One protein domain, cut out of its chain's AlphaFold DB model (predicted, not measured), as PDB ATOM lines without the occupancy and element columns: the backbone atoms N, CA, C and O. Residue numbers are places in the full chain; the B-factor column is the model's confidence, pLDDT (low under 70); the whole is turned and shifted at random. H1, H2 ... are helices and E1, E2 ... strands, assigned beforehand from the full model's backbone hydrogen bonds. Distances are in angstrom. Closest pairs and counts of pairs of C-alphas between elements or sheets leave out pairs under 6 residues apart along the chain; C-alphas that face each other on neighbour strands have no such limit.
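Overview. This is residues 403 to 520 and 563 to 662 of the 862 residues of the protein "PASTA domain-containing protein" of Bifidobacterium longum (UniProt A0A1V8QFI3). With little regular structure, loops surround one antiparallel sheet, E4 E3 E2 E9 E7 E6 E5, curled like part of a barrel and folded at E9 into two facing leaves. Of 218 printed residues, 60 form nine named strands and five named helices, class mixed. The whole is compact, radius of gyration of the C-alphas 17.2 A, spanning 52 by 39 by 36 A.

Along the chain. Find E1, residues 407-409, starting at C-alpha 407 (114.625, 200.792, 279.774). Then come E2 418-421, H1 428-431, E3 432-437 over 17.0 A, E4 454-456, H2 477-480, H3 496-499, E5 509-512, E6 568-572, H4 578-583, H5 589-595, E7 607-610, E8 620-622 and E9 659-661, whose C-alpha 661 is at (124.229, 182.794, 259.887).

Arrangement. Look at hinge E9: its O 660 is within hydrogen-bond range of N 421 in E2, 2.8 A. H2 touches H3, closest C-alphas 479 and 496, 5.6 A. Every O i to N i+4 pair in H4 and H5 is within hydrogen-bond range.

Size, cuts and confidence. Residues 521 to 562 are cut out; C-alphas 520 and 563 are 9.0 A apart. pLDDT is under 70 at residues 403 and 445 to 451.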
ATOM      1  N   TYR A 403     105.161 201.711 283.261       69.00
ATOM      2  CA  TYR A 403     104.911 202.224 284.609       69.00
ATOM      3  C   TYR A 403     105.936 203.286 285.017       69.00
ATOM      4  O   TYR A 403     105.542 204.386 285.398       69.00
ATOM      5  N   ASP A 404     107.227 202.984 284.859       72.56
ATOM      6  CA  ASP A 404     108.319 203.803 285.396       72.56
ATOM      7  C   ASP A 404     109.213 204.402 284.292       72.56
ATOM      8  O   ASP A 404     110.178 205.099 284.585       72.56
ATOM      9  N   ASN A 405     108.894 204.162 283.011       82.12
ATOM     10  CA  ASN A 405     109.714 204.529 281.846       82.12
ATOM     11  C   ASN A 405     111.161 204.008 281.923       82.12
ATOM     12  O   ASN A 405     112.089 204.618 281.390       82.12
ATOM     13  N   ILE A 406     111.354 202.859 282.565       83.50
ATOM     14  CA  ILE A 406     112.654 202.215 282.721       83.50
ATOM     15  C   ILE A 406     112.951 201.378 281.481       83.50
ATOM     16  O   ILE A 406     112.153 200.520 281.086       83.50
ATOM     17  N   LYS A 407     114.131 201.591 280.894       88.31
ATOM     18  CA  LYS A 407     114.625 200.792 279.774       88.31
ATOM     19  C   LYS A 407     115.283 199.508 280.266       88.31
ATOM     20  O   LYS A 407     116.230 199.524 281.056       88.31
ATOM     21  N   MET A 408     114.783 198.391 279.763       88.25
ATOM     22  CA  MET A 408     115.137 197.047 280.192       88.25
ATOM     23  C   MET A 408     115.516 196.179 278.998       88.25
ATOM     24  O   MET A 408     114.988 196.370 277.905       88.25
ATOM     25  N   ALA A 409     116.374 195.190 279.216       90.62
ATOM     26  CA  ALA A 409     116.658 194.147 278.246       90.62
ATOM     27  C   ALA A 409     115.397 193.310 277.970       90.62
ATOM     28  O   ALA A 409     114.659 192.941 278.885       90.62
ATOM     29  N   SER A 410     115.146 193.024 276.697       88.50
ATOM     30  CA  SER A 410     114.059 192.160 276.214       88.50
ATOM     31  C   SER A 410     114.448 191.641 274.845       88.50
ATOM     32  O   SER A 410     115.082 192.373 274.110       88.50
ATOM     33  N   ILE A 411     114.091 190.420 274.472       87.19
ATOM     34  CA  ILE A 411     114.615 189.795 273.250       87.19
ATOM     35  C   ILE A 411     113.557 189.804 272.151       87.19
ATOM     36  O   ILE A 411     112.522 189.177 272.296       87.19
ATOM     37  N   HIS A 412     113.820 190.393 270.988       85.12
ATOM     38  CA  HIS A 412     113.009 190.090 269.806       85.12
ATOM     39  C   HIS A 412     113.511 188.795 269.148       85.12
ATOM     40  O   HIS A 412     114.407 188.841 268.307       85.12
ATOM     41  N   ALA A 413     112.977 187.633 269.554       82.38
ATOM     42  CA  ALA A 413     113.506 186.315 269.168       82.38
ATOM     43  C   ALA A 413     113.753 186.182 267.658       82.38
ATOM     44  O   ALA A 413     114.841 185.778 267.246       82.38
ATOM     45  N   SER A 414     112.796 186.606 266.825       81.50
ATOM     46  CA  SER A 414     112.907 186.479 265.367       81.50
ATOM     47  C   SER A 414     114.059 187.255 264.738       81.50
ATOM     48  O   SER A 414     114.435 186.945 263.612       81.50
ATOM     49  N   ALA A 415     114.700 188.169 265.475       91.44
ATOM     50  CA  ALA A 415     115.918 188.812 265.008       91.44
ATOM     51  C   ALA A 415     117.112 187.845 264.889       91.44
ATOM     52  O   ALA A 415     118.073 188.158 264.189       91.44
ATOM     53  N   MET A 416     117.078 186.705 265.588       92.00
ATOM     54  CA  MET A 416     118.212 185.780 265.744       92.00
ATOM     55  C   MET A 416     117.882 184.326 265.396       92.00
ATOM     56  O   MET A 416     118.806 183.518 265.289       92.00
ATOM     57  N   ILE A 417     116.606 183.970 265.254       88.12
ATOM     58  CA  ILE A 417     116.207 182.612 264.874       88.12
ATOM     59  C   ILE A 417     116.834 182.269 263.519       88.12
ATOM     60  O   ILE A 417     116.862 183.089 262.619       88.12
ATOM     61  N   GLY A 418     117.327 181.050 263.359       85.50
ATOM     62  CA  GLY A 418     117.875 180.604 262.086       85.50
ATOM     63  C   GLY A 418     118.968 179.572 262.265       85.50
ATOM     64  O   GLY A 418     119.339 179.205 263.382       85.50
ATOM     65  N   MET A 419     119.485 179.106 261.135       87.00
ATOM     66  CA  MET A 419     120.578 178.148 261.098       87.00
ATOM     67  C   MET A 419     121.915 178.875 260.980       87.00
ATOM     68  O   MET A 419     122.068 179.810 260.194       87.00
ATOM     69  N   TYR A 420     122.894 178.417 261.747       93.00
ATOM     70  CA  TYR A 420     124.245 178.949 261.780       93.00
ATOM     71  C   TYR A 420     125.223 177.809 261.547       93.00
ATOM     72  O   TYR A 420     125.197 176.819 262.270       93.00
ATOM     73  N   CYS A 421     126.116 177.947 260.575       91.88
ATOM     74  CA  CYS A 421     127.028 176.882 260.170       91.88
ATOM     75  C   CYS A 421     128.490 177.320 260.223       91.88
ATOM     76  O   CYS A 421     128.818 178.494 260.041       91.88
ATOM     77  N   LYS A 422     129.397 176.364 260.428       91.44
ATOM     78  CA  LYS A 422     130.834 176.571 260.221       91.44
ATOM     79  C   LYS A 422     131.116 177.078 258.804       91.44
ATOM     80  O   LYS A 422     130.329 176.896 257.878       91.44
ATOM     81  N   SER A 423     132.279 177.700 258.618       86.69
ATOM     82  CA  SER A 423     132.733 178.166 257.298       86.69
ATOM     83  C   SER A 423     132.841 177.046 256.258       86.69
ATOM     84  O   SER A 423     132.715 177.303 255.062       86.69
ATOM     85  N   GLU A 424     133.119 175.827 256.716       81.19
ATOM     86  CA  GLU A 424     133.146 174.604 255.923       81.19
ATOM     87  C   GLU A 424     132.171 173.620 256.572       81.19
ATOM     88  O   GLU A 424     132.337 173.283 257.743       81.19
ATOM     89  N   VAL A 425     131.151 173.198 255.825       73.81
ATOM     90  CA  VAL A 425     130.160 172.216 256.274       73.81
ATOM     91  C   VAL A 425     130.487 170.890 255.608       73.81
ATOM     92  O   VAL A 425     130.553 170.800 254.381       73.81
ATOM     93  N   THR A 426     130.739 169.877 256.424       70.56
ATOM     94  CA  THR A 426     130.973 168.494 255.991       70.56
ATOM     95  C   THR A 426     129.877 167.558 256.476       70.56
ATOM     96  O   THR A 426     129.602 166.551 255.832       70.56
ATOM     97  N   ASP A 427     129.254 167.901 257.601       71.56
ATOM     98  CA  ASP A 427     128.118 167.211 258.194       71.56
ATOM     99  C   ASP A 427     127.249 168.255 258.902       71.56
ATOM    100  O   ASP A 427     127.630 168.769 259.956       71.56
ATOM    101  N   ALA A 428     126.089 168.589 258.333       70.44
ATOM    102  CA  ALA A 428     125.215 169.633 258.870       70.44
ATOM    103  C   ALA A 428     124.785 169.367 260.326       70.44
ATOM    104  O   ALA A 428     124.650 170.312 261.097       70.44
ATOM    105  N   ALA A 429     124.660 168.102 260.748       70.56
ATOM    106  CA  ALA A 429     124.283 167.757 262.120       70.56
ATOM    107  C   ALA A 429     125.382 168.064 263.155       70.56
ATOM    108  O   ALA A 429     125.109 168.099 264.353       70.56
ATOM    109  N   LYS A 430     126.631 168.256 262.713       79.69
ATOM    110  CA  LYS A 430     127.782 168.586 263.575       79.69
ATOM    111  C   LYS A 430     128.291 170.007 263.361       79.69
ATOM    112  O   LYS A 430     128.730 170.667 264.303       79.69
ATOM    113  N   ASP A 431     128.257 170.452 262.113       86.38
ATOM    114  CA  ASP A 431     128.855 171.704 261.664       86.38
ATOM    115  C   ASP A 431     127.845 172.860 261.655       86.38
ATOM    116  O   ASP A 431     128.238 174.006 261.431       86.38
ATOM    117  N   CYS A 432     126.566 172.600 261.935       87.94
ATOM    118  CA  CYS A 432     125.534 173.624 262.052       87.94
ATOM    119  C   CYS A 432     124.784 173.537 263.382       87.94
ATOM    120  O   CYS A 432     124.671 172.481 263.997       87.94
ATOM    121  N   ILE A 433     124.259 174.679 263.813       91.31
ATOM    122  CA  ILE A 433     123.363 174.821 264.957       91.31
ATOM    123  C   ILE A 433     122.165 175.666 264.549       91.31
ATOM    124  O   ILE A 433     122.276 176.545 263.696       91.31
ATOM    125  N   THR A 434     121.014 175.410 265.157       89.31
ATOM    126  CA  THR A 434     119.792 176.168 264.876       89.31
ATOM    127  C   THR A 434     119.307 176.831 266.149       89.31
ATOM    128  O   THR A 434     119.105 176.155 267.156       89.31
ATOM    129  N   LEU A 435     119.146 178.151 266.093       91.44
ATOM    130  CA  LEU A 435     118.461 178.913 267.128       91.44
ATOM    131  C   LEU A 435     116.983 178.976 266.780       91.44
ATOM    132  O   LEU A 435     116.630 179.340 265.658       91.44
ATOM    133  N   GLU A 436     116.132 178.660 267.745       86.44
ATOM    134  CA  GLU A 436     114.683 178.736 267.602       86.44
ATOM    135  C   GLU A 436     114.025 179.413 268.798       86.44
ATOM    136  O   GLU A 436     114.616 179.549 269.869       86.44
ATOM    137  N   GLN A 437     112.801 179.888 268.579       85.88
ATOM    138  CA  GLN A 437     111.977 180.461 269.632       85.88
ATOM    139  C   GLN A 437     111.577 179.348 270.595       85.88
ATOM    140  O   GLN A 437     111.033 178.329 270.175       85.88
ATOM    141  N   SER A 438     111.839 179.538 271.884       84.06
ATOM    142  CA  SER A 438     111.399 178.577 272.884       84.06
ATOM    143  C   SER A 438     109.893 178.698 273.101       84.06
ATOM    144  O   SER A 438     109.346 179.796 273.205       84.06
ATOM    145  N   SER A 439     109.227 177.553 273.237       78.88
ATOM    146  CA  SER A 439     107.835 177.476 273.692       78.88
ATOM    147  C   SER A 439     107.700 177.669 275.207       78.88
ATOM    148  O   SER A 439     106.587 177.683 275.734       78.88
ATOM    149  N   MET A 440     108.817 177.813 275.929       81.56
ATOM    150  CA  MET A 440     108.842 178.063 277.363       81.56
ATOM    151  C   MET A 440     109.023 179.551 277.665       81.56
ATOM    152  O   MET A 440     109.770 180.269 277.002       81.56
ATOM    153  N   ASN A 441     108.363 180.007 278.729       83.31
ATOM    154  CA  ASN A 441     108.591 181.325 279.306       83.31
ATOM    155  C   ASN A 441     108.846 181.188 280.822       83.31
ATOM    156  O   ASN A 441     107.948 180.734 281.546       83.31
ATOM    157  N   PRO A 442     110.025 181.599 281.334       80.81
ATOM    158  CA  PRO A 442     110.368 181.502 282.752       80.81
ATOM    159  C   PRO A 442     109.374 182.226 283.670       80.81
ATOM    160  O   PRO A 442     109.038 181.721 284.749       80.81
ATOM    161  N   PHE A 443     108.837 183.359 283.222       77.94
ATOM    162  CA  PHE A 443     107.950 184.237 283.989       77.94
ATOM    163  C   PHE A 443     106.458 183.970 283.742       77.94
ATOM    164  O   PHE A 443     105.608 184.621 284.344       77.94
ATOM    165  N   GLY A 444     106.140 182.962 282.923       70.31
ATOM    166  CA  GLY A 444     104.782 182.674 282.474       70.31
ATOM    167  C   GLY A 444     104.383 183.547 281.286       70.31
ATOM    168  O   GLY A 444     104.824 184.684 281.154       70.31
ATOM    169  N   ALA A 445     103.555 182.993 280.405       65.19
ATOM    170  CA  ALA A 445     103.035 183.708 279.250       65.19
ATOM    171  C   ALA A 445     101.570 184.073 279.478       65.19
ATOM    172  O   ALA A 445     100.756 183.234 279.869       65.19
ATOM    173  N   THR A 446     101.241 185.329 279.213       62.66
ATOM    174  CA  THR A 446      99.864 185.833 279.173       62.66
ATOM    175  C   THR A 446      99.370 186.018 277.741       62.66
ATOM    176  O   THR A 446      98.166 186.132 277.511       62.66
ATOM    177  N   SER A 447     100.295 185.993 276.781       57.78
ATOM    178  CA  SER A 447     100.078 186.175 275.353       57.78
ATOM    179  C   SER A 447     101.171 185.452 274.535       57.78
ATOM    180  O   SER A 447     102.250 185.172 275.064       57.78
ATOM    181  N   PRO A 448     100.936 185.134 273.248       53.28
ATOM    182  CA  PRO A 448     101.949 184.513 272.378       53.28
ATOM    183  C   PRO A 448     103.222 185.359 272.189       53.28
ATOM    184  O   PRO A 448     104.314 184.829 272.014       53.28
ATOM    185  N   GLU A 449     103.083 186.678 272.272       56.75
ATOM    186  CA  GLU A 449     104.159 187.673 272.187       56.75
ATOM    187  C   GLU A 449     105.089 187.684 273.416       56.75
ATOM    188  O   GLU A 449     106.181 188.249 273.351       56.75
ATOM    189  N   ASP A 450     104.723 186.983 274.499       61.44
ATOM    190  CA  ASP A 450     105.567 186.807 275.684       61.44
ATOM    191  C   ASP A 450     106.654 185.725 275.500       61.44
ATOM    192  O   ASP A 450     107.598 185.658 276.291       61.44
ATOM    193  N   TYR A 451     106.563 184.865 274.477       61.09
ATOM    194  CA  TYR A 451     107.537 183.792 274.221       61.09
ATOM    195  C   TYR A 451     108.763 184.303 273.461       61.09
ATOM    196  O   TYR A 451     109.040 183.907 272.339       61.09
ATOM    197  N   GLN A 452     109.505 185.226 274.061       77.12
ATOM    198  CA  GLN A 452     110.633 185.911 273.420       77.12
ATOM    199  C   GLN A 452     111.999 185.239 273.629       77.12
ATOM    200  O   GLN A 452     113.021 185.742 273.167       77.12
ATOM    201  N   TYR A 453     112.026 184.103 274.317       87.88
ATOM    202  CA  TYR A 453     113.254 183.385 274.635       87.88
ATOM    203  C   TYR A 453     113.683 182.465 273.502       87.88
ATOM    204  O   TYR A 453     112.880 182.076 272.652       87.88
ATOM    205  N   LEU A 454     114.963 182.114 273.505       91.62
ATOM    206  CA  LEU A 454     115.554 181.249 272.496       91.62
ATOM    207  C   LEU A 454     115.968 179.910 273.104       91.62
ATOM    208  O   LEU A 454     116.164 179.782 274.312       91.62
ATOM    209  N   GLN A 455     116.145 178.919 272.248       91.25
ATOM    210  CA  GLN A 455     116.815 177.666 272.567       91.25
ATOM    211  C   GLN A 455     117.676 177.229 271.382       91.25
ATOM    212  O   GLN A 455     117.465 177.672 270.247       91.25
ATOM    213  N   ILE A 456     118.670 176.386 271.655       92.12
ATOM    214  CA  ILE A 456     119.380 175.655 270.606       92.12
ATOM    215  C   ILE A 456     118.571 174.390 270.353       92.12
ATOM    216  O   ILE A 456     118.252 173.661 271.289       92.12
ATOM    217  N   LYS A 457     118.240 174.132 269.095       84.56
ATOM    218  CA  LYS A 457     117.512 172.921 268.730       84.56
ATOM    219  C   LYS A 457     118.302 171.655 269.069       84.56
ATOM    220  O   LYS A 457     119.493 171.571 268.763       84.56
ATOM    221  N   GLY A 458     117.628 170.676 269.665       84.94
ATOM    222  CA  GLY A 458     118.212 169.456 270.227       84.94
ATOM    223  C   GLY A 458     118.783 169.644 271.637       84.94
ATOM    224  O   GLY A 458     119.333 168.701 272.205       84.94
ATOM    225  N   HIS A 459     118.714 170.865 272.177       87.62
ATOM    226  CA  HIS A 459     119.105 171.235 273.536       87.62
ATOM    227  C   HIS A 459     117.903 171.854 274.275       87.62
ATOM    228  O   HIS A 459     118.031 172.856 274.985       87.62
ATOM    229  N   GLU A 460     116.710 171.303 274.066       85.81
ATOM    230  CA  GLU A 460     115.473 171.782 274.679       85.81
ATOM    231  C   GLU A 460     115.605 171.761 276.212       85.81
ATOM    232  O   GLU A 460     115.952 170.724 276.788       85.81
ATOM    233  N   PRO A 461     115.343 172.884 276.904       83.81
ATOM    234  CA  PRO A 461     115.528 172.938 278.345       83.81
ATOM    235  C   PRO A 461     114.443 172.139 279.079       83.81
ATOM    236  O   PRO A 461     113.255 172.247 278.779       83.81
ATOM    237  N   GLU A 462     114.839 171.363 280.093       82.88
ATOM    238  CA  GLU A 462     113.889 170.658 280.970       82.88
ATOM    239  C   GLU A 462     113.143 171.626 281.907       82.88
ATOM    240  O   GLU A 462     111.993 171.384 282.284       82.88
ATOM    241  N   ASP A 463     113.789 172.736 282.280       87.38
ATOM    242  CA  ASP A 463     113.231 173.780 283.134       87.38
ATOM    243  C   ASP A 463     113.031 175.076 282.340       87.38
ATOM    244  O   ASP A 463     113.912 175.534 281.619       87.38
ATOM    245  N   LYS A 464     111.886 175.733 282.532       86.06
ATOM    246  CA  LYS A 464     111.564 177.012 281.880       86.06
ATOM    247  C   LYS A 464     112.558 178.138 282.192       86.06
ATOM    248  O   LYS A 464     112.570 179.136 281.478       86.06
ATOM    249  N   ALA A 465     113.341 178.021 283.265       86.06
ATOM    250  CA  ALA A 465     114.410 178.958 283.599       86.06
ATOM    251  C   ALA A 465     115.693 178.752 282.774       86.06
ATOM    252  O   ALA A 465     116.523 179.658 282.726       86.06
ATOM    253  N   ASP A 466     115.839 177.608 282.101       90.50
ATOM    254  CA  ASP A 466     117.012 177.241 281.295       90.50
ATOM    255  C   ASP A 466     116.884 177.603 279.809       90.50
ATOM    256  O   ASP A 466     117.681 177.167 278.982       90.50
ATOM    257  N   VAL A 467     115.936 178.469 279.459       91.19
ATOM    258  CA  VAL A 467     115.889 179.098 278.133       91.19
ATOM    259  C   VAL A 467     117.005 180.135 277.969       91.19
ATOM    260  O   VAL A 467     117.422 180.776 278.936       91.19
ATOM    261  N   LEU A 468     117.466 180.352 276.736       94.25
ATOM    262  CA  LEU A 468     118.455 181.385 276.432       94.25
ATOM    263  C   LEU A 468     117.831 182.778 276.565       94.25
ATOM    264  O   LEU A 468     116.898 183.139 275.839       94.25
ATOM    265  N   GLY A 469     118.388 183.562 277.488       92.06
ATOM    266  CA  GLY A 469     118.004 184.938 277.781       92.06
ATOM    267  C   GLY A 469     119.198 185.900 277.774       92.06
ATOM    268  O   GLY A 469     120.343 185.485 277.613       92.06
ATOM    269  N   LEU A 470     118.923 187.194 277.976       92.06
ATOM    270  CA  LEU A 470     119.945 188.252 278.070       92.06
ATOM    271  C   LEU A 470     120.376 188.548 279.515       92.06
ATOM    272  O   LEU A 470     121.390 189.208 279.723       92.06
ATOM    273  N   THR A 471     119.566 188.165 280.505       90.62
ATOM    274  CA  THR A 471     119.602 188.778 281.839       90.62
ATOM    275  C   THR A 471     119.771 187.762 282.953       90.62
ATOM    276  O   THR A 471     119.327 186.617 282.863       90.62
ATOM    277  N   ASN A 472     120.347 188.211 284.066       90.50
ATOM    278  CA  ASN A 472     120.260 187.479 285.323       90.50
ATOM    279  C   ASN A 472     118.852 187.629 285.919       90.50
ATOM    280  O   ASN A 472     118.135 188.594 285.652       90.50
ATOM    281  N   PHE A 473     118.467 186.681 286.764       87.25
ATOM    282  CA  PHE A 473     117.191 186.689 287.452       87.25
ATOM    283  C   PHE A 473     117.154 187.777 288.531       87.25
ATOM    284  O   PHE A 473     118.079 187.903 289.343       87.25
ATOM    285  N   SER A 474     116.035 188.500 288.572       81.69
ATOM    286  CA  SER A 474     115.623 189.365 289.676       81.69
ATOM    287  C   SER A 474     114.122 189.199 289.924       81.69
ATOM    288  O   SER A 474     113.367 188.860 289.013       81.69
ATOM    289  N   GLN A 475     113.687 189.451 291.160       77.12
ATOM    290  CA  GLN A 475     112.266 189.467 291.536       77.12
ATOM    291  C   GLN A 475     111.547 190.748 291.077       77.12
ATOM    292  O   GLN A 475     110.327 190.848 291.178       77.12
ATOM    293  N   ASP A 476     112.303 191.723 290.579       75.44
ATOM    294  CA  ASP A 476     111.826 192.984 290.029       75.44
ATOM    295  C   ASP A 476     112.538 193.306 288.703       75.44
ATOM    296  O   ASP A 476     113.370 192.547 288.200       75.44
ATOM    297  N   VAL A 477     112.237 194.475 288.141       73.50
ATOM    298  CA  VAL A 477     112.813 194.938 286.872       73.50
ATOM    299  C   VAL A 477     114.323 195.204 286.927       73.50
ATOM    300  O   VAL A 477     114.954 195.306 285.874       73.50
ATOM    301  N   SER A 478     114.929 195.288 288.120       74.00
ATOM    302  CA  SER A 478     116.325 195.716 288.285       74.00
ATOM    303  C   SER A 478     117.317 194.795 287.576       74.00
ATOM    304  O   SER A 478     118.288 195.286 287.002       74.00
ATOM    305  N   GLY A 479     117.040 193.486 287.524       80.12
ATOM    306  CA  GLY A 479     117.910 192.484 286.892       80.12
ATOM    307  C   GLY A 479     118.099 192.658 285.383       80.12
ATOM    308  O   GLY A 479     119.048 192.114 284.825       80.12
ATOM    309  N   ALA A 480     117.235 193.443 284.736       87.75
ATOM    310  CA  ALA A 480     117.252 193.679 283.297       87.75
ATOM    311  C   ALA A 480     117.539 195.143 282.922       87.75
ATOM    312  O   ALA A 480     117.485 195.478 281.743       87.75
ATOM    313  N   MET A 481     117.812 196.039 283.876       89.06
ATOM    314  CA  MET A 481     117.965 197.471 283.583       89.06
ATOM    315  C   MET A 481     119.199 197.767 282.725       89.06
ATOM    316  O   MET A 481     120.307 197.324 283.031       89.06
ATOM    317  N   LEU A 482     118.994 198.557 281.668       90.75
ATOM    318  CA  LEU A 482     120.037 198.939 280.708       90.75
ATOM    319  C   LEU A 482     120.598 200.343 280.952       90.75
ATOM    320  O   LEU A 482     121.688 200.666 280.486       90.75
ATOM    321  N   GLU A 483     119.866 201.183 281.679       89.44
ATOM    322  CA  GLU A 483     120.217 202.580 281.916       89.44
ATOM    323  C   GLU A 483     120.120 202.902 283.410       89.44
ATOM    324  O   GLU A 483     119.322 202.314 284.142       89.44
ATOM    325  N   SER A 484     120.974 203.815 283.880       86.56
ATOM    326  CA  SER A 484     120.937 204.278 285.267       86.56
ATOM    327  C   SER A 484     119.654 205.048 285.544       86.56
ATOM    328  O   SER A 484     119.225 205.843 284.712       86.56
ATOM    329  N   ASP A 485     119.142 204.913 286.757       79.00
ATOM    330  CA  ASP A 485     117.944 205.593 287.211       79.00
ATOM    331  C   ASP A 485     118.203 206.224 288.579       79.00
ATOM    332  O   ASP A 485     118.158 205.574 289.626       79.00
ATOM    333  N   SER A 486     118.509 207.520 288.573       74.38
ATOM    334  CA  SER A 486     118.767 208.258 289.806       74.38
ATOM    335  C   SER A 486     117.524 208.440 290.676       74.38
ATOM    336  O   SER A 486     117.680 208.627 291.882       74.38
ATOM    337  N   GLU A 487     116.319 208.398 290.098       73.56
ATOM    338  CA  GLU A 487     115.064 208.564 290.843       73.56
ATOM    339  C   GLU A 487     114.795 207.343 291.728       73.56
ATOM    340  O   GLU A 487     114.393 207.494 292.883       73.56
ATOM    341  N   HIS A 488     115.153 206.153 291.240       72.31
ATOM    342  CA  HIS A 488     115.048 204.888 291.972       72.31
ATOM    343  C   HIS A 488     116.377 204.423 292.602       72.31
ATOM    344  O   HIS A 488     116.498 203.293 293.077       72.31
ATOM    345  N   GLY A 489     117.389 205.298 292.662       75.00
ATOM    346  CA  GLY A 489     118.654 205.044 293.367       75.00
ATOM    347  C   GLY A 489     119.630 204.100 292.651       75.00
ATOM    348  O   GLY A 489     120.585 203.617 293.271       75.00
ATOM    349  N   MET A 490     119.436 203.854 291.355       82.81
ATOM    350  CA  MET A 490     120.298 203.016 290.529       82.81
ATOM    351  C   MET A 490     121.361 203.840 289.798       82.81
ATOM    352  O   MET A 490     121.092 204.588 288.862       82.81
ATOM    353  N   SER A 491     122.612 203.676 290.214       86.06
ATOM    354  CA  SER A 491     123.776 204.309 289.580       86.06
ATOM    355  C   SER A 491     124.385 203.400 288.514       86.06
ATOM    356  O   SER A 491     124.295 202.176 288.607       86.06
ATOM    357  N   ALA A 492     125.038 203.996 287.512       86.12
ATOM    358  CA  ALA A 492     125.615 203.265 286.383       86.12
ATOM    359  C   ALA A 492     126.635 202.187 286.805       86.12
ATOM    360  O   ALA A 492     126.721 201.129 286.186       86.12
ATOM    361  N   ASP A 493     127.393 202.406 287.886       88.06
ATOM    362  CA  ASP A 493     128.360 201.434 288.400       88.06
ATOM    363  C   ASP A 493     127.713 200.212 289.065       88.06
ATOM    364  O   ASP A 493     128.376 199.175 289.177       88.06
ATOM    365  N   LYS A 494     126.436 200.322 289.442       88.06
ATOM    366  CA  LYS A 494     125.642 199.294 290.123       88.06
ATOM    367  C   LYS A 494     124.591 198.640 289.230       88.06
ATOM    368  O   LYS A 494     123.845 197.803 289.728       88.06
ATOM    369  N   LEU A 495     124.532 198.999 287.945       89.44
ATOM    370  CA  LEU A 495     123.619 198.377 286.986       89.44
ATOM    371  C   LEU A 495     123.871 196.867 286.915       89.44
ATOM    372  O   LEU A 495     125.008 196.483 286.631       89.44
ATOM    373  N   PRO A 496     122.867 195.999 287.119       85.88
ATOM    374  CA  PRO A 496     123.074 194.550 287.056       85.88
ATOM    375  C   PRO A 496     123.655 194.079 285.718       85.88
ATOM    376  O   PRO A 496     124.538 193.225 285.704       85.88
ATOM    377  N   MET A 497     123.268 194.741 284.624       91.31
ATOM    378  CA  MET A 497     123.734 194.458 283.262       91.31
ATOM    379  C   MET A 497     125.113 195.056 282.910       91.31
ATOM    380  O   MET A 497     125.600 194.890 281.796       91.31
ATOM    381  N   LYS A 498     125.771 195.802 283.814       92.06
ATOM    382  CA  LYS A 498     127.008 196.575 283.527       92.06
ATOM    383  C   LYS A 498     128.135 195.753 282.891       92.06
ATOM    384  O   LYS A 498     128.954 196.287 282.129       92.06
ATOM    385  N   ASN A 499     128.228 194.487 283.285       92.88
ATOM    386  CA  ASN A 499     129.291 193.584 282.860       92.88
ATOM    387  C   ASN A 499     128.927 192.777 281.607       92.88
ATOM    388  O   ASN A 499     129.815 192.126 281.069       92.88
ATOM    389  N   HIS A 500     127.689 192.878 281.120       95.00
ATOM    390  CA  HIS A 500     127.229 192.248 279.888       95.00
ATOM    391  C   HIS A 500     127.719 193.013 278.662       95.00
ATOM    392  O   HIS A 500     127.840 194.247 278.672       95.00
ATOM    393  N   LEU A 501     127.973 192.277 277.585       96.88
ATOM    394  CA  LEU A 501     128.441 192.811 276.311       96.88
ATOM    395  C   LEU A 501     127.411 193.731 275.650       96.88
ATOM    396  O   LEU A 501     127.810 194.703 275.016       96.88
ATOM    397  N   LEU A 502     126.111 193.519 275.894       95.81
ATOM    398  CA  LEU A 502     125.043 194.384 275.371       95.81
ATOM    399  C   LEU A 502     125.213 195.866 275.765       95.81
ATOM    400  O   LEU A 502     124.836 196.745 274.996       95.81
ATOM    401  N   LEU A 503     125.781 196.157 276.942       93.81
ATOM    402  CA  LEU A 503     126.048 197.534 277.390       93.81
ATOM    403  C   LEU A 503     127.407 198.083 276.931       93.81
ATOM    404  O   LEU A 503     127.756 199.217 277.269       93.81
ATOM    405  N   LYS A 504     128.190 197.305 276.183       93.62
ATOM    406  CA  LYS A 504     129.407 197.789 275.524       93.62
ATOM    407  C   LYS A 504     129.047 198.372 274.162       93.62
ATOM    408  O   LYS A 504     128.119 197.932 273.491       93.62
ATOM    409  N   ASP A 505     129.837 199.333 273.709       92.88
ATOM    410  CA  ASP A 505     129.730 199.931 272.374       92.88
ATOM    411  C   ASP A 505     130.307 199.037 271.258       92.88
ATOM    412  O   ASP A 505     130.360 199.425 270.091       92.88
ATOM    413  N   TRP A 506     130.703 197.811 271.606       96.81
ATOM    414  CA  TRP A 506     131.325 196.843 270.706       96.81
ATOM    415  C   TRP A 506     130.311 196.116 269.812       96.81
ATOM    416  O   TRP A 506     130.666 195.636 268.735       96.81
ATOM    417  N   GLY A 507     129.034 196.093 270.201       96.12
ATOM    418  CA  GLY A 507     127.946 195.639 269.334       96.12
ATOM    419  C   GLY A 507     127.657 194.139 269.347       96.12
ATOM    420  O   GLY A 507     126.878 193.701 268.509       96.12
ATOM    421  N   MET A 508     128.212 193.371 270.287       97.44
ATOM    422  CA  MET A 508     127.842 191.974 270.553       97.44
ATOM    423  C   MET A 508     127.111 191.840 271.891       97.44
ATOM    424  O   MET A 508     127.105 192.763 272.702       97.44
ATOM    425  N   PHE A 509     126.487 190.690 272.118       98.19
ATOM    426  CA  PHE A 509     125.742 190.398 273.341       98.19
ATOM    427  C   PHE A 509     125.766 188.901 273.649       98.19
ATOM    428  O   PHE A 509     125.958 188.068 272.762       98.19
ATOM    429  N   GLU A 510     125.588 188.553 274.916       97.25
ATOM    430  CA  GLU A 510     125.477 187.176 275.383       97.25
ATOM    431  C   GLU A 510     124.029 186.692 275.330       97.25
ATOM    432  O   GLU A 510     123.107 187.432 275.661       97.25
ATOM    433  N   LEU A 511     123.833 185.422 274.982       96.44
ATOM    434  CA  LEU A 511     122.604 184.686 275.261       96.44
ATOM    435  C   LEU A 511     122.973 183.468 276.102       96.44
ATOM    436  O   LEU A 511     123.840 182.682 275.713       96.44
ATOM    437  N   TYR A 512     122.350 183.311 277.264       95.56
ATOM    438  CA  TYR A 512     122.697 182.236 278.189       95.56
ATOM    439  C   TYR A 512     121.490 181.705 278.953       95.56
ATOM    440  O   TYR A 512     120.529 182.425 279.226       95.56
ATOM    441  N   ALA A 513     121.556 180.419 279.276       94.12
ATOM    442  CA  ALA A 513     120.522 179.686 279.984       94.12
ATOM    443  C   ALA A 513     120.676 179.801 281.507       94.12
ATOM    444  O   ALA A 513     121.782 179.945 282.033       94.12
ATOM    445  N   GLY A 514     119.556 179.715 282.224       90.50
ATOM    446  CA  GLY A 514     119.514 179.577 283.681       90.50
ATOM    447  C   GLY A 514     119.474 180.878 284.470       90.50
ATOM    448  O   GLY A 514     119.240 180.831 285.672       90.50
ATOM    449  N   MET A 515     119.672 182.036 283.832       89.44
ATOM    450  CA  MET A 515     119.513 183.358 284.456       89.44
ATOM    451  C   MET A 515     120.298 183.557 285.780       89.44
ATOM    452  O   MET A 515     119.833 184.302 286.639       89.44
ATOM    453  N   ASP A 516     121.474 182.938 285.987       90.19
ATOM    454  CA  ASP A 516     122.227 183.000 287.274       90.19
ATOM    455  C   ASP A 516     121.425 182.433 288.471       90.19
ATOM    456  O   ASP A 516     121.589 182.833 289.626       90.19
ATOM    457  N   LEU A 517     120.523 181.483 288.204       91.25
ATOM    458  CA  LEU A 517     119.837 180.699 289.228       91.25
ATOM    459  C   LEU A 517     120.598 179.400 289.522       91.25
ATOM    460  O   LEU A 517     121.022 178.714 288.587       91.25
ATOM    461  N   PRO A 518     120.747 179.028 290.806       93.06
ATOM    462  CA  PRO A 518     121.398 177.785 291.183       93.06
ATOM    463  C   PRO A 518     120.508 176.571 290.897       93.06
ATOM    464  O   PRO A 518     119.278 176.645 290.886       93.06
ATOM    465  N   ASN A 519     121.150 175.426 290.741       93.38
ATOM    466  CA  ASN A 519     120.560 174.112 290.603       93.38
ATOM    467  C   ASN A 519     120.485 173.401 291.965       93.38
ATOM    468  O   ASN A 519     121.351 173.547 292.830       93.38
ATOM    469  N   CYS A 520     119.439 172.600 292.143       92.56
ATOM    470  CA  CYS A 520     119.300 171.608 293.196       92.56
ATOM    471  C   CYS A 520     119.105 170.239 292.544       92.56
ATOM    472  O   CYS A 520     118.001 169.890 292.111       92.56
ATOM    473  N   TYR A 563     125.975 175.986 291.032       95.00
ATOM    474  CA  TYR A 563     125.857 176.649 289.737       95.00
ATOM    475  C   TYR A 563     126.420 175.686 288.713       95.00
ATOM    476  O   TYR A 563     127.524 175.181 288.910       95.00
ATOM    477  N   ASP A 564     125.671 175.435 287.649       94.81
ATOM    478  CA  ASP A 564     126.080 174.532 286.582       94.81
ATOM    479  C   ASP A 564     126.374 175.331 285.313       94.81
ATOM    480  O   ASP A 564     125.702 176.309 284.985       94.81
ATOM    481  N   MET A 565     127.388 174.905 284.568       95.75
ATOM    482  CA  MET A 565     127.757 175.521 283.304       95.75
ATOM    483  C   MET A 565     126.706 175.185 282.240       95.75
ATOM    484  O   MET A 565     126.737 174.125 281.609       95.75
ATOM    485  N   LYS A 566     125.768 176.107 282.032       94.44
ATOM    486  CA  LYS A 566     124.656 175.964 281.081       94.44
ATOM    487  C   LYS A 566     125.025 176.403 279.668       94.44
ATOM    488  O   LYS A 566     126.182 176.737 279.388       94.44
ATOM    489  N   ASP A 567     124.066 176.342 278.758       95.31
ATOM    490  CA  ASP A 567     124.269 176.820 277.398       95.31
ATOM    491  C   ASP A 567     124.492 178.329 277.405       95.31
ATOM    492  O   ASP A 567     123.849 179.083 278.134       95.31
ATOM    493  N   PHE A 568     125.505 178.742 276.656       97.31
ATOM    494  CA  PHE A 568     126.005 180.102 276.645       97.31
ATOM    495  C   PHE A 568     126.588 180.367 275.272       97.31
ATOM    496  O   PHE A 568     127.459 179.623 274.807       97.31
ATOM    497  N   LEU A 569     126.142 181.439 274.641       97.00
ATOM    498  CA  LEU A 569     126.663 181.879 273.365       97.00
ATOM    499  C   LEU A 569     126.886 183.387 273.367       97.00
ATOM    500  O   LEU A 569     126.231 184.134 274.089       97.00
ATOM    501  N   VAL A 570     127.829 183.825 272.543       98.31
ATOM    502  CA  VAL A 570     128.024 185.239 272.227       98.31
ATOM    503  C   VAL A 570     127.582 185.450 270.791       98.31
ATOM    504  O   VAL A 570     128.064 184.765 269.884       98.31
ATOM    505  N   TYR A 571     126.651 186.376 270.599       98.50
ATOM    506  CA  TYR A 571     126.117 186.747 269.299       98.50
ATOM    507  C   TYR A 571     126.843 187.979 268.773       98.50
ATOM    508  O   TYR A 571     126.882 189.012 269.439       98.50
ATOM    509  N   PHE A 572     127.386 187.878 267.563       98.38
ATOM    510  CA  PHE A 572     128.105 188.948 266.882       98.38
ATOM    511  C   PHE A 572     127.320 189.363 265.636       98.38
ATOM    512  O   PHE A 572     127.479 188.748 264.578       98.38
ATOM    513  N   PRO A 573     126.478 190.405 265.716       98.00
ATOM    514  CA  PRO A 573     125.905 191.048 264.540       98.00
ATOM    515  C   PRO A 573     126.990 191.540 263.576       98.00
ATOM    516  O   PRO A 573     128.129 191.806 263.982       98.00
ATOM    517  N   ALA A 574     126.628 191.727 262.306       97.50
ATOM    518  CA  ALA A 574     127.538 192.300 261.319       97.50
ATOM    519  C   ALA A 574     128.122 193.641 261.808       97.50
ATOM    520  O   ALA A 574     127.432 194.469 262.411       97.50
ATOM    521  N   GLY A 575     129.424 193.826 261.591       95.94
ATOM    522  CA  GLY A 575     130.168 195.008 262.029       95.94
ATOM    523  C   GLY A 575     130.583 195.026 263.507       95.94
ATOM    524  O   GLY A 575     131.141 196.034 263.944       95.94
ATOM    525  N   SER A 576     130.326 193.970 264.287       97.25
ATOM    526  CA  SER A 576     130.785 193.833 265.684       97.25
ATOM    527  C   SER A 576     132.291 194.071 265.857       97.25
ATOM    528  O   SER A 576     133.096 193.600 265.054       97.25
ATOM    529  N   ASP A 577     132.678 194.761 266.931       96.38
ATOM    530  CA  ASP A 577     134.078 195.023 267.291       96.38
ATOM    531  C   ASP A 577     134.669 193.868 268.117       96.38
ATOM    532  O   ASP A 577     134.742 193.904 269.345       96.38
ATOM    533  N   ALA A 578     135.059 192.801 267.419       94.00
ATOM    534  CA  ALA A 578     135.672 191.633 268.046       94.00
ATOM    535  C   ALA A 578     137.069 191.922 268.630       94.00
ATOM    536  O   ALA A 578     137.483 191.246 269.568       94.00
ATOM    537  N   GLU A 579     137.787 192.928 268.117       93.44
ATOM    538  CA  GLU A 579     139.133 193.271 268.593       93.44
ATOM    539  C   GLU A 579     139.081 193.846 270.013       93.44
ATOM    540  O   GLU A 579     139.829 193.405 270.888       93.44
ATOM    541  N   SER A 580     138.132 194.747 270.287       96.25
ATOM    542  CA  SER A 580     137.922 195.260 271.646       96.25
ATOM    543  C   SER A 580     137.536 194.159 272.641       96.25
ATOM    544  O   SER A 580     137.945 194.202 273.806       96.25
ATOM    545  N   LEU A 581     136.790 193.140 272.196       96.19
ATOM    546  CA  LEU A 581     136.454 191.987 273.032       96.19
ATOM    547  C   LEU A 581     137.686 191.124 273.340       96.19
ATOM    548  O   LEU A 581     137.885 190.747 274.498       96.19
ATOM    549  N   ASP A 582     138.530 190.854 272.344       95.06
ATOM    550  CA  ASP A 582     139.784 190.106 272.506       95.06
ATOM    551  C   ASP A 582     140.698 190.732 273.570       95.06
ATOM    552  O   ASP A 582     141.312 190.019 274.370       95.06
ATOM    553  N   ASP A 583     140.770 192.063 273.606       95.00
ATOM    554  CA  ASP A 583     141.647 192.814 274.510       95.00
ATOM    555  C   ASP A 583     141.049 193.021 275.916       95.00
ATOM    556  O   ASP A 583     141.742 193.455 276.840       95.00
ATOM    557  N   SER A 584     139.774 192.675 276.112       94.44
ATOM    558  CA  SER A 584     139.055 192.883 277.378       94.44
ATOM    559  C   SER A 584     139.364 191.847 278.467       94.44
ATOM    560  O   SER A 584     139.015 192.054 279.631       94.44
ATOM    561  N   GLY A 585     140.005 190.731 278.104       94.19
ATOM    562  CA  GLY A 585     140.191 189.576 278.990       94.19
ATOM    563  C   GLY A 585     138.962 188.666 279.099       94.19
ATOM    564  O   GLY A 585     138.911 187.829 279.995       94.19
ATOM    565  N   TYR A 586     137.982 188.818 278.200       96.56
ATOM    566  CA  TYR A 586     136.784 187.976 278.141       96.56
ATOM    567  C   TYR A 586     137.096 186.509 277.806       96.56
ATOM    568  O   TYR A 586     136.424 185.604 278.299       96.56
ATOM    569  N   PHE A 587     138.120 186.269 276.980       97.81
ATOM    570  CA  PHE A 587     138.533 184.929 276.563       97.81
ATOM    571  C   PHE A 587     139.697 184.379 277.389       97.81
ATOM    572  O   PHE A 587     140.551 185.129 277.869       97.81
ATOM    573  N   ASP A 588     139.787 183.050 277.478       97.19
ATOM    574  CA  ASP A 588     140.999 182.390 277.963       97.19
ATOM    575  C   ASP A 588     142.202 182.782 277.088       97.19
ATOM    576  O   ASP A 588     142.179 182.674 275.860       97.19
ATOM    577  N   ALA A 589     143.283 183.230 277.726       97.06
ATOM    578  CA  ALA A 589     144.434 183.783 277.020       97.06
ATOM    579  C   ALA A 589     145.149 182.756 276.121       97.06
ATOM    580  O   ALA A 589     145.702 183.123 275.077       97.06
ATOM    581  N   ALA A 590     145.170 181.475 276.508       96.81
ATOM    582  CA  ALA A 590     145.823 180.430 275.729       96.81
ATOM    583  C   ALA A 590     144.979 180.046 274.510       96.81
ATOM    584  O   ALA A 590     145.531 179.892 273.417       96.81
ATOM    585  N   GLU A 591     143.664 179.925 274.676       97.44
ATOM    586  CA  GLU A 591     142.752 179.654 273.564       97.44
ATOM    587  C   GLU A 591     142.662 180.835 272.590       97.44
ATOM    588  O   GLU A 591     142.751 180.632 271.377       97.44
ATOM    589  N   LEU A 592     142.640 182.077 273.085       97.81
ATOM    590  CA  LEU A 592     142.709 183.273 272.240       97.81
ATOM    591  C   LEU A 592     143.997 183.305 271.404       97.81
ATOM    592  O   LEU A 592     143.971 183.553 270.198       97.81
ATOM    593  N   ALA A 593     145.142 182.976 272.008       97.44
ATOM    594  CA  ALA A 593     146.411 182.895 271.290       97.44
ATOM    595  C   ALA A 593     146.444 181.774 270.229       97.44
ATOM    596  O   ALA A 593     147.224 181.862 269.272       97.44
ATOM    597  N   LYS A 594     145.640 180.711 270.383       97.06
ATOM    598  CA  LYS A 594     145.452 179.681 269.346       97.06
ATOM    599  C   LYS A 594     144.544 180.195 268.230       97.06
ATOM    600  O   LYS A 594     144.928 180.075 267.067       97.06
ATOM    601  N   ALA A 595     143.412 180.809 268.570       96.50
ATOM    602  CA  ALA A 595     142.461 181.372 267.610       96.50
ATOM    603  C   ALA A 595     143.114 182.432 266.707       96.50
ATOM    604  O   ALA A 595     142.991 182.356 265.487       96.50
ATOM    605  N   LYS A 596     143.950 183.323 267.264       95.94
ATOM    606  CA  LYS A 596     144.704 184.343 266.500       95.94
ATOM    607  C   LYS A 596     145.708 183.773 265.477       95.94
ATOM    608  O   LYS A 596     146.225 184.519 264.650       95.94
ATOM    609  N   LYS A 597     146.013 182.468 265.511       97.06
ATOM    610  CA  LYS A 597     146.849 181.776 264.500       97.06
ATOM    611  C   LYS A 597     146.028 181.126 263.385       97.06
ATOM    612  O   LYS A 597     146.609 180.628 262.420       97.06
ATOM    613  N   GLN A 598     144.712 181.071 263.542       95.75
ATOM    614  CA  GLN A 598     143.776 180.532 262.566       95.75
ATOM    615  C   GLN A 598     143.268 181.659 261.657       95.75
ATOM    616  O   GLN A 598     143.657 182.820 261.787       95.75
ATOM    617  N   LYS A 599     142.420 181.311 260.688       95.81
ATOM    618  CA  LYS A 599     141.773 182.304 259.832       95.81
ATOM    619  C   LYS A 599     140.837 183.171 260.684       95.81
ATOM    620  O   LYS A 599     140.066 182.643 261.484       95.81
ATOM    621  N   ALA A 600     140.935 184.487 260.512       94.94
ATOM    622  CA  ALA A 600     140.074 185.442 261.197       94.94
ATOM    623  C   ALA A 600     138.609 185.264 260.775       94.94
ATOM    624  O   ALA A 600     138.330 184.847 259.647       94.94
ATOM    625  N   VAL A 601     137.700 185.598 261.689       95.69
ATOM    626  CA  VAL A 601     136.260 185.594 261.429       95.69
ATOM    627  C   VAL A 601     135.885 186.618 260.355       95.69
ATOM    628  O   VAL A 601     136.505 187.674 260.234       95.69
ATOM    629  N   ASP A 602     134.852 186.309 259.577       93.88
ATOM    630  CA  ASP A 602     134.230 187.249 258.647       93.88
ATOM    631  C   ASP A 602     133.200 188.114 259.381       93.88
ATOM    632  O   ASP A 602     132.079 187.682 259.644       93.88
ATOM    633  N   THR A 603     133.581 189.348 259.705       94.00
ATOM    634  CA  THR A 603     132.737 190.294 260.452       94.00
ATOM    635  C   THR A 603     131.666 190.972 259.599       94.00
ATOM    636  O   THR A 603     130.857 191.725 260.141       94.00
ATOM    637  N   SER A 604     131.639 190.733 258.281       94.25
ATOM    638  CA  SER A 604     130.624 191.304 257.382       94.25
ATOM    639  C   SER A 604     129.282 190.568 257.441       94.25
ATOM    640  O   SER A 604     128.300 191.005 256.837       94.25
ATOM    641  N   ARG A 605     129.218 189.454 258.179       93.88
ATOM    642  CA  ARG A 605     128.012 188.655 258.401       93.88
ATOM    643  C   ARG A 605     127.872 188.254 259.868       93.88
ATOM    644  O   ARG A 605     128.888 188.141 260.550       93.88
ATOM    645  N   PRO A 606     126.639 188.038 260.359       97.00
ATOM    646  CA  PRO A 606     126.426 187.618 261.730       97.00
ATOM    647  C   PRO A 606     127.042 186.248 261.994       97.00
ATOM    648  O   PRO A 606     126.981 185.350 261.146       97.00
ATOM    649  N   TYR A 607     127.597 186.076 263.186       98.00
ATOM    650  CA  TYR A 607     128.073 184.785 263.661       98.00
ATOM    651  C   TYR A 607     127.845 184.625 265.158       98.00
ATOM    652  O   TYR A 607     127.709 185.597 265.900       98.00
ATOM    653  N   ILE A 608     127.823 183.375 265.600       98.00
ATOM    654  CA  ILE A 608     127.688 183.008 267.003       98.00
ATOM    655  C   ILE A 608     128.862 182.145 267.447       98.00
ATOM    656  O   ILE A 608     129.397 181.324 266.694       98.00
ATOM    657  N   LEU A 609     129.272 182.355 268.690       98.12
ATOM    658  CA  LEU A 609     130.317 181.601 269.365       98.12
ATOM    659  C   LEU A 609     129.691 180.880 270.553       98.12
ATOM    660  O   LEU A 609     129.235 181.527 271.492       98.12
ATOM    661  N   VAL A 610     129.667 179.551 270.509       97.00
ATOM    662  CA  VAL A 610     129.051 178.714 271.549       97.00
ATOM    663  C   VAL A 610     130.103 178.264 272.553       97.00
ATOM    664  O   VAL A 610     131.219 177.906 272.177       97.00
ATOM    665  N   ARG A 611     129.750 178.260 273.842       96.62
ATOM    666  CA  ARG A 611     130.614 177.747 274.903       96.62
ATOM    667  C   ARG A 611     130.716 176.227 274.825       96.62
ATOM    668  O   ARG A 611     129.759 175.517 275.114       96.62
ATOM    669  N   ASP A 612     131.914 175.738 274.531       94.81
ATOM    670  CA  ASP A 612     132.233 174.315 274.587       94.81
ATOM    671  C   ASP A 612     132.620 173.905 276.016       94.81
ATOM    672  O   ASP A 612     133.737 174.160 276.479       94.81
ATOM    673  N   LYS A 613     131.682 173.256 276.715       94.62
ATOM    674  CA  LYS A 613     131.851 172.780 278.099       94.62
ATOM    675  C   LYS A 613     133.004 171.777 278.232       94.62
ATOM    676  O   LYS A 613     133.617 171.704 279.293       94.62
ATOM    677  N   SER A 614     133.352 171.049 277.166       95.56
ATOM    678  CA  SER A 614     134.425 170.042 277.194       95.56
ATOM    679  C   SER A 614     135.824 170.642 277.376       95.56
ATOM    680  O   SER A 614     136.758 169.938 277.764       95.56
ATOM    681  N   LEU A 615     135.976 171.952 277.155       95.88
ATOM    682  CA  LEU A 615     137.236 172.664 277.359       95.88
ATOM    683  C   LEU A 615     137.496 173.013 278.832       95.88
ATOM    684  O   LEU A 615     138.590 173.477 279.167       95.88
ATOM    685  N   TYR A 616     136.528 172.816 279.729       96.25
ATOM    686  CA  TYR A 616     136.616 173.196 281.139       96.25
ATOM    687  C   TYR A 616     136.837 171.971 282.031       96.25
ATOM    688  O   TYR A 616     136.271 170.906 281.812       96.25
ATOM    689  N   SER A 617     137.688 172.119 283.049       94.62
ATOM    690  CA  SER A 617     137.951 171.059 284.034       94.62
ATOM    691  C   SER A 617     136.886 170.982 285.126       94.62
ATOM    692  O   SER A 617     136.763 169.954 285.783       94.62
ATOM    693  N   GLU A 618     136.151 172.072 285.334       94.88
ATOM    694  CA  GLU A 618     135.069 172.199 286.302       94.88
ATOM    695  C   GLU A 618     133.892 172.883 285.598       94.88
ATOM    696  O   GLU A 618     134.048 173.944 284.996       94.88
ATOM    697  N   THR A 619     132.728 172.236 285.626       96.31
ATOM    698  CA  THR A 619     131.491 172.705 284.977       96.31
ATOM    699  C   THR A 619     130.333 172.818 285.966       96.31
ATOM    700  O   THR A 619     129.193 173.001 285.555       96.31
ATOM    701  N   SER A 620     130.607 172.654 287.259       96.31
ATOM    702  CA  SER A 620     129.635 172.776 288.340       96.31
ATOM    703  C   SER A 620     130.372 173.188 289.610       96.31
ATOM    704  O   SER A 620     131.397 172.585 289.931       96.31
ATOM    705  N   VAL A 621     129.883 174.212 290.309       95.50
ATOM    706  CA  VAL A 621     130.476 174.721 291.558       95.50
ATOM    707  C   VAL A 621     129.437 174.747 292.669       95.50
ATOM    708  O   VAL A 621     128.284 175.092 292.436       95.50
ATOM    709  N   SER A 622     129.823 174.398 293.897       94.31
ATOM    710  CA  SER A 622     128.909 174.454 295.049       94.31
ATOM    711  C   SER A 622     128.563 175.890 295.449       94.31
ATOM    712  O   SER A 622     129.420 176.770 295.414       94.31
ATOM    713  N   VAL A 623     127.322 176.106 295.897       90.75
ATOM    714  CA  VAL A 623     126.772 177.442 296.178       90.75
ATOM    715  C   VAL A 623     126.371 177.608 297.636       90.75
ATOM    716  O   VAL A 623     125.613 176.809 298.187       90.75
ATOM    717  N   ASN A 624     126.788 178.725 298.232       84.75
ATOM    718  CA  ASN A 624     126.188 179.285 299.437       84.75
ATOM    719  C   ASN A 624     125.249 180.428 299.039       84.75
ATOM    720  O   ASN A 624     125.687 181.547 298.744       84.75
ATOM    721  N   LEU A 625     123.943 180.148 299.042       79.25
ATOM    722  CA  LEU A 625     122.920 181.100 298.611       79.25
ATOM    723  C   LEU A 625     123.050 182.436 299.364       79.25
ATOM    724  O   LEU A 625     123.175 182.469 300.590       79.25
ATOM    725  N   GLY A 626     123.055 183.541 298.616       77.81
ATOM    726  CA  GLY A 626     123.207 184.897 299.155       77.81
ATOM    727  C   GLY A 626     124.647 185.332 299.460       77.81
ATOM    728  O   GLY A 626     124.845 186.463 299.906       77.81
ATOM    729  N   LYS A 627     125.652 184.477 299.229       84.56
ATOM    730  CA  LYS A 627     127.083 184.804 299.400       84.56
ATOM    731  C   LYS A 627     127.910 184.609 298.137       84.56
ATOM    732  O   LYS A 627     128.879 185.338 297.937       84.56
ATOM    733  N   ASP A 628     127.520 183.647 297.316       90.06
ATOM    734  CA  ASP A 628     128.189 183.336 296.061       90.06
ATOM    735  C   ASP A 628     127.391 183.900 294.875       90.06
ATOM    736  O   ASP A 628     126.203 184.206 294.995       90.06
ATOM    737  N   VAL A 629     128.072 184.091 293.747       91.00
ATOM    738  CA  VAL A 629     127.486 184.482 292.454       91.00
ATOM    739  C   VAL A 629     127.832 183.412 291.430       91.00
ATOM    740  O   VAL A 629     128.865 182.756 291.598       91.00
ATOM    741  N   ASP A 630     127.029 183.261 290.380       93.31
ATOM    742  CA  ASP A 630     127.344 182.328 289.301       93.31
ATOM    743  C   ASP A 630     128.646 182.744 288.590       93.31
ATOM    744  O   ASP A 630     128.722 183.847 288.032       93.31
ATOM    745  N   PRO A 631     129.703 181.907 288.617       94.88
ATOM    746  CA  PRO A 631     130.934 182.193 287.894       94.88
ATOM    747  C   PRO A 631     130.807 181.893 286.399       94.88
ATOM    748  O   PRO A 631     131.747 182.135 285.660       94.88
ATOM    749  N   PHE A 632     129.700 181.344 285.909       96.31
ATOM    750  CA  PHE A 632     129.558 180.951 284.508       96.31
ATOM    751  C   PHE A 632     128.847 181.991 283.648       96.31
ATOM    752  O   PHE A 632     128.729 181.776 282.440       96.31
ATOM    753  N   VAL A 633     128.393 183.109 284.216       95.38
ATOM    754  CA  VAL A 633     127.728 184.188 283.472       95.38
ATOM    755  C   VAL A 633     128.181 185.567 283.972       95.38
ATOM    756  O   VAL A 633     128.708 185.677 285.084       95.38
ATOM    757  N   PRO A 634     127.995 186.646 283.187       94.69
ATOM    758  CA  PRO A 634     128.273 187.994 283.659       94.69
ATOM    759  C   PRO A 634     127.409 188.328 284.877       94.69
ATOM    760  O   PRO A 634     126.202 188.077 284.897       94.69
ATOM    761  N   THR A 635     128.030 188.909 285.903       91.31
ATOM    762  CA  THR A 635     127.337 189.322 287.130       91.31
ATOM    763  C   THR A 635     127.824 190.686 287.605       91.31
ATOM    764  O   THR A 635     129.001 191.026 287.473       91.31
ATOM    765  N   ASN A 636     126.922 191.487 288.178       91.69
ATOM    766  CA  ASN A 636     127.254 192.742 288.857       91.69
ATOM    767  C   ASN A 636     126.373 192.927 290.105       91.69
ATOM    768  O   ASN A 636     125.330 193.577 290.049       91.69
ATOM    769  N   ARG A 637     126.760 192.328 291.242       87.50
ATOM    770  CA  ARG A 637     125.931 192.296 292.463       87.50
ATOM    771  C   ARG A 637     126.673 192.846 293.682       87.50
ATOM    772  O   ARG A 637     127.892 192.784 293.783       87.50
ATOM    773  N   SER A 638     125.939 193.337 294.677       88.00
ATOM    774  CA  SER A 638     126.540 193.790 295.943       88.00
ATOM    775  C   SER A 638     127.273 192.663 296.687       88.00
ATOM    776  O   SER A 638     128.308 192.910 297.300       88.00
ATOM    777  N   ILE A 639     126.778 191.427 296.568       87.69
ATOM    778  CA  ILE A 639     127.328 190.212 297.192       87.69
ATOM    779  C   ILE A 639     128.807 189.992 296.832       87.69
ATOM    780  O   ILE A 639     129.584 189.537 297.668       87.69
ATOM    781  N   ASN A 640     129.220 190.363 295.617       87.94
ATOM    782  CA  ASN A 640     130.600 190.230 295.152       87.94
ATOM    783  C   ASN A 640     131.296 191.584 294.918       87.94
ATOM    784  O   ASN A 640     132.260 191.657 294.158       87.94
ATOM    785  N   ASN A 641     130.838 192.648 295.589       89.56
ATOM    786  CA  ASN A 641     131.360 194.013 295.451       89.56
ATOM    787  C   ASN A 641     131.309 194.563 294.013       89.56
ATOM    788  O   ASN A 641     132.205 195.311 293.619       89.56
ATOM    789  N   TYR A 642     130.278 194.216 293.234       89.62
ATOM    790  CA  TYR A 642     130.076 194.704 291.862       89.62
ATOM    791  C   TYR A 642     131.245 194.359 290.916       89.62
ATOM    792  O   TYR A 642     131.624 195.141 290.041       89.62
ATOM    793  N   GLN A 643     131.863 193.194 291.124       87.50
ATOM    794  CA  GLN A 643     132.930 192.666 290.269       87.50
ATOM    795  C   GLN A 643     132.367 191.631 289.296       87.50
ATOM    796  O   GLN A 643     131.470 190.876 289.658       87.50
ATOM    797  N   ASN A 644     132.920 191.547 288.085       90.19
ATOM    798  CA  ASN A 644     132.653 190.400 287.223       90.19
ATOM    799  C   ASN A 644     133.559 189.238 287.651       90.19
ATOM    800  O   ASN A 644     134.778 189.410 287.714       90.19
ATOM    801  N   LYS A 645     132.974 188.081 287.959       87.06
ATOM    802  CA  LYS A 645     133.703 186.846 288.296       87.06
ATOM    803  C   LYS A 645     133.504 185.741 287.263       87.06
ATOM    804  O   LYS A 645     133.782 184.586 287.567       87.06
ATOM    805  N   MET A 646     133.010 186.098 286.081       94.25
ATOM    806  CA  MET A 646     132.791 185.134 285.019       94.25
ATOM    807  C   MET A 646     134.105 184.432 284.649       94.25
ATOM    808  O   MET A 646     135.117 185.086 284.388       94.25
ATOM    809  N   GLU A 647     134.071 183.104 284.630       95.12
ATOM    810  CA  GLU A 647     135.112 182.244 284.094       95.12
ATOM    811  C   GLU A 647     135.348 182.629 282.624       95.12
ATOM    812  O   GLU A 647     134.378 182.727 281.860       95.12
ATOM    813  N   PRO A 648     136.604 182.863 282.201       96.12
ATOM    814  CA  PRO A 648     136.892 183.275 280.836       96.12
ATOM    815  C   PRO A 648     136.337 182.295 279.804       96.12
ATOM    816  O   PRO A 648     136.463 181.075 279.932       96.12
ATOM    817  N   MET A 649     135.768 182.838 278.730       96.81
ATOM    818  CA  MET A 649     135.260 182.039 277.623       96.81
ATOM    819  C   MET A 649     136.434 181.354 276.914       96.81
ATOM    820  O   MET A 649     137.297 182.002 276.326       96.81
ATOM    821  N   LYS A 650     136.491 180.026 276.968       96.00
ATOM    822  CA  LYS A 650     137.564 179.255 276.334       96.00
ATOM    823  C   LYS A 650     137.520 179.269 274.813       96.00
ATOM    824  O   LYS A 650     138.527 179.640 274.224       96.00
ATOM    825  N   PRO A 651     136.428 178.893 274.127       95.06
ATOM    826  CA  PRO A 651     136.428 179.028 272.678       95.06
ATOM    827  C   PRO A 651     136.522 180.520 272.336       95.06
ATOM    828  O   PRO A 651     135.649 181.298 272.703       95.06
ATOM    829  N   ALA A 652     137.604 180.907 271.665       96.44
ATOM    830  CA  ALA A 652     137.835 182.258 271.167       96.44
ATOM    831  C   ALA A 652     137.507 182.330 269.663       96.44
ATOM    832  O   ALA A 652     137.603 181.305 268.973       96.44
ATOM    833  N   PRO A 653     137.114 183.501 269.130       95.75
ATOM    834  CA  PRO A 653     136.614 183.624 267.766       95.75
ATOM    835  C   PRO A 653     137.703 183.391 266.707       95.75
ATOM    836  O   PRO A 653     138.729 184.065 266.653       95.75
ATOM    837  N   SER A 654     137.444 182.436 265.818       95.81
ATOM    838  CA  SER A 654     138.146 182.191 264.559       95.81
ATOM    839  C   SER A 654     137.170 181.569 263.562       95.81
ATOM    840  O   SER A 654     136.121 181.055 263.952       95.81
ATOM    841  N   ASP A 655     137.524 181.543 262.278       93.62
ATOM    842  CA  ASP A 655     136.681 180.953 261.225       93.62
ATOM    843  C   ASP A 655     136.311 179.480 261.503       93.62
ATOM    844  O   ASP A 655     135.279 179.005 261.047       93.62
ATOM    845  N   SER A 656     137.128 178.766 262.290       92.31
ATOM    846  CA  SER A 656     136.872 177.371 262.682       92.31
ATOM    847  C   SER A 656     136.020 177.210 263.948       92.31
ATOM    848  O   SER A 656     135.408 176.162 264.158       92.31
ATOM    849  N   THR A 657     135.966 178.217 264.824       94.75
ATOM    850  CA  THR A 657     135.262 178.118 266.116       94.75
ATOM    851  C   THR A 657     133.867 178.734 266.081       94.75
ATOM    852  O   THR A 657     133.002 178.276 266.825       94.75
ATOM    853  N   VAL A 658     133.601 179.679 265.179       97.50
ATOM    854  CA  VAL A 658     132.291 180.342 265.061       97.50
ATOM    855  C   VAL A 658     131.338 179.617 264.114       97.50
ATOM    856  O   VAL A 658     131.769 178.826 263.277       97.50
ATOM    857  N   TYR A 659     130.047 179.916 264.239       97.38
ATOM    858  CA  TYR A 659     128.989 179.499 263.320       97.38
ATOM    859  C   TYR A 659     128.370 180.750 262.683       97.38
ATOM    860  O   TYR A 659     127.867 181.619 263.389       97.38
ATOM    861  N   TYR A 660     128.425 180.869 261.362       95.88
ATOM    862  CA  TYR A 660     127.892 181.995 260.596       95.88
ATOM    863  C   TYR A 660     126.427 181.783 260.253       95.88
ATOM    864  O   TYR A 660     126.059 180.682 259.852       95.88
ATOM    865  N   LEU A 661     125.623 182.844 260.325       93.38
ATOM    866  CA  LEU A 661     124.229 182.794 259.887       93.38
ATOM    867  C   LEU A 661     124.140 182.352 258.418       93.38
ATOM    868  O   LEU A 661     124.814 182.911 257.546       93.38
ATOM    869  N   VAL A 662     123.275 181.375 258.154       86.25
ATOM    870  CA  VAL A 662     122.896 180.951 256.807       86.25
ATOM    871  C   VAL A 662     121.716 181.800 256.350       86.25
ATOM    872  O   VAL A 662     120.607 181.690 256.861       86.25
TER     873      VAL A 662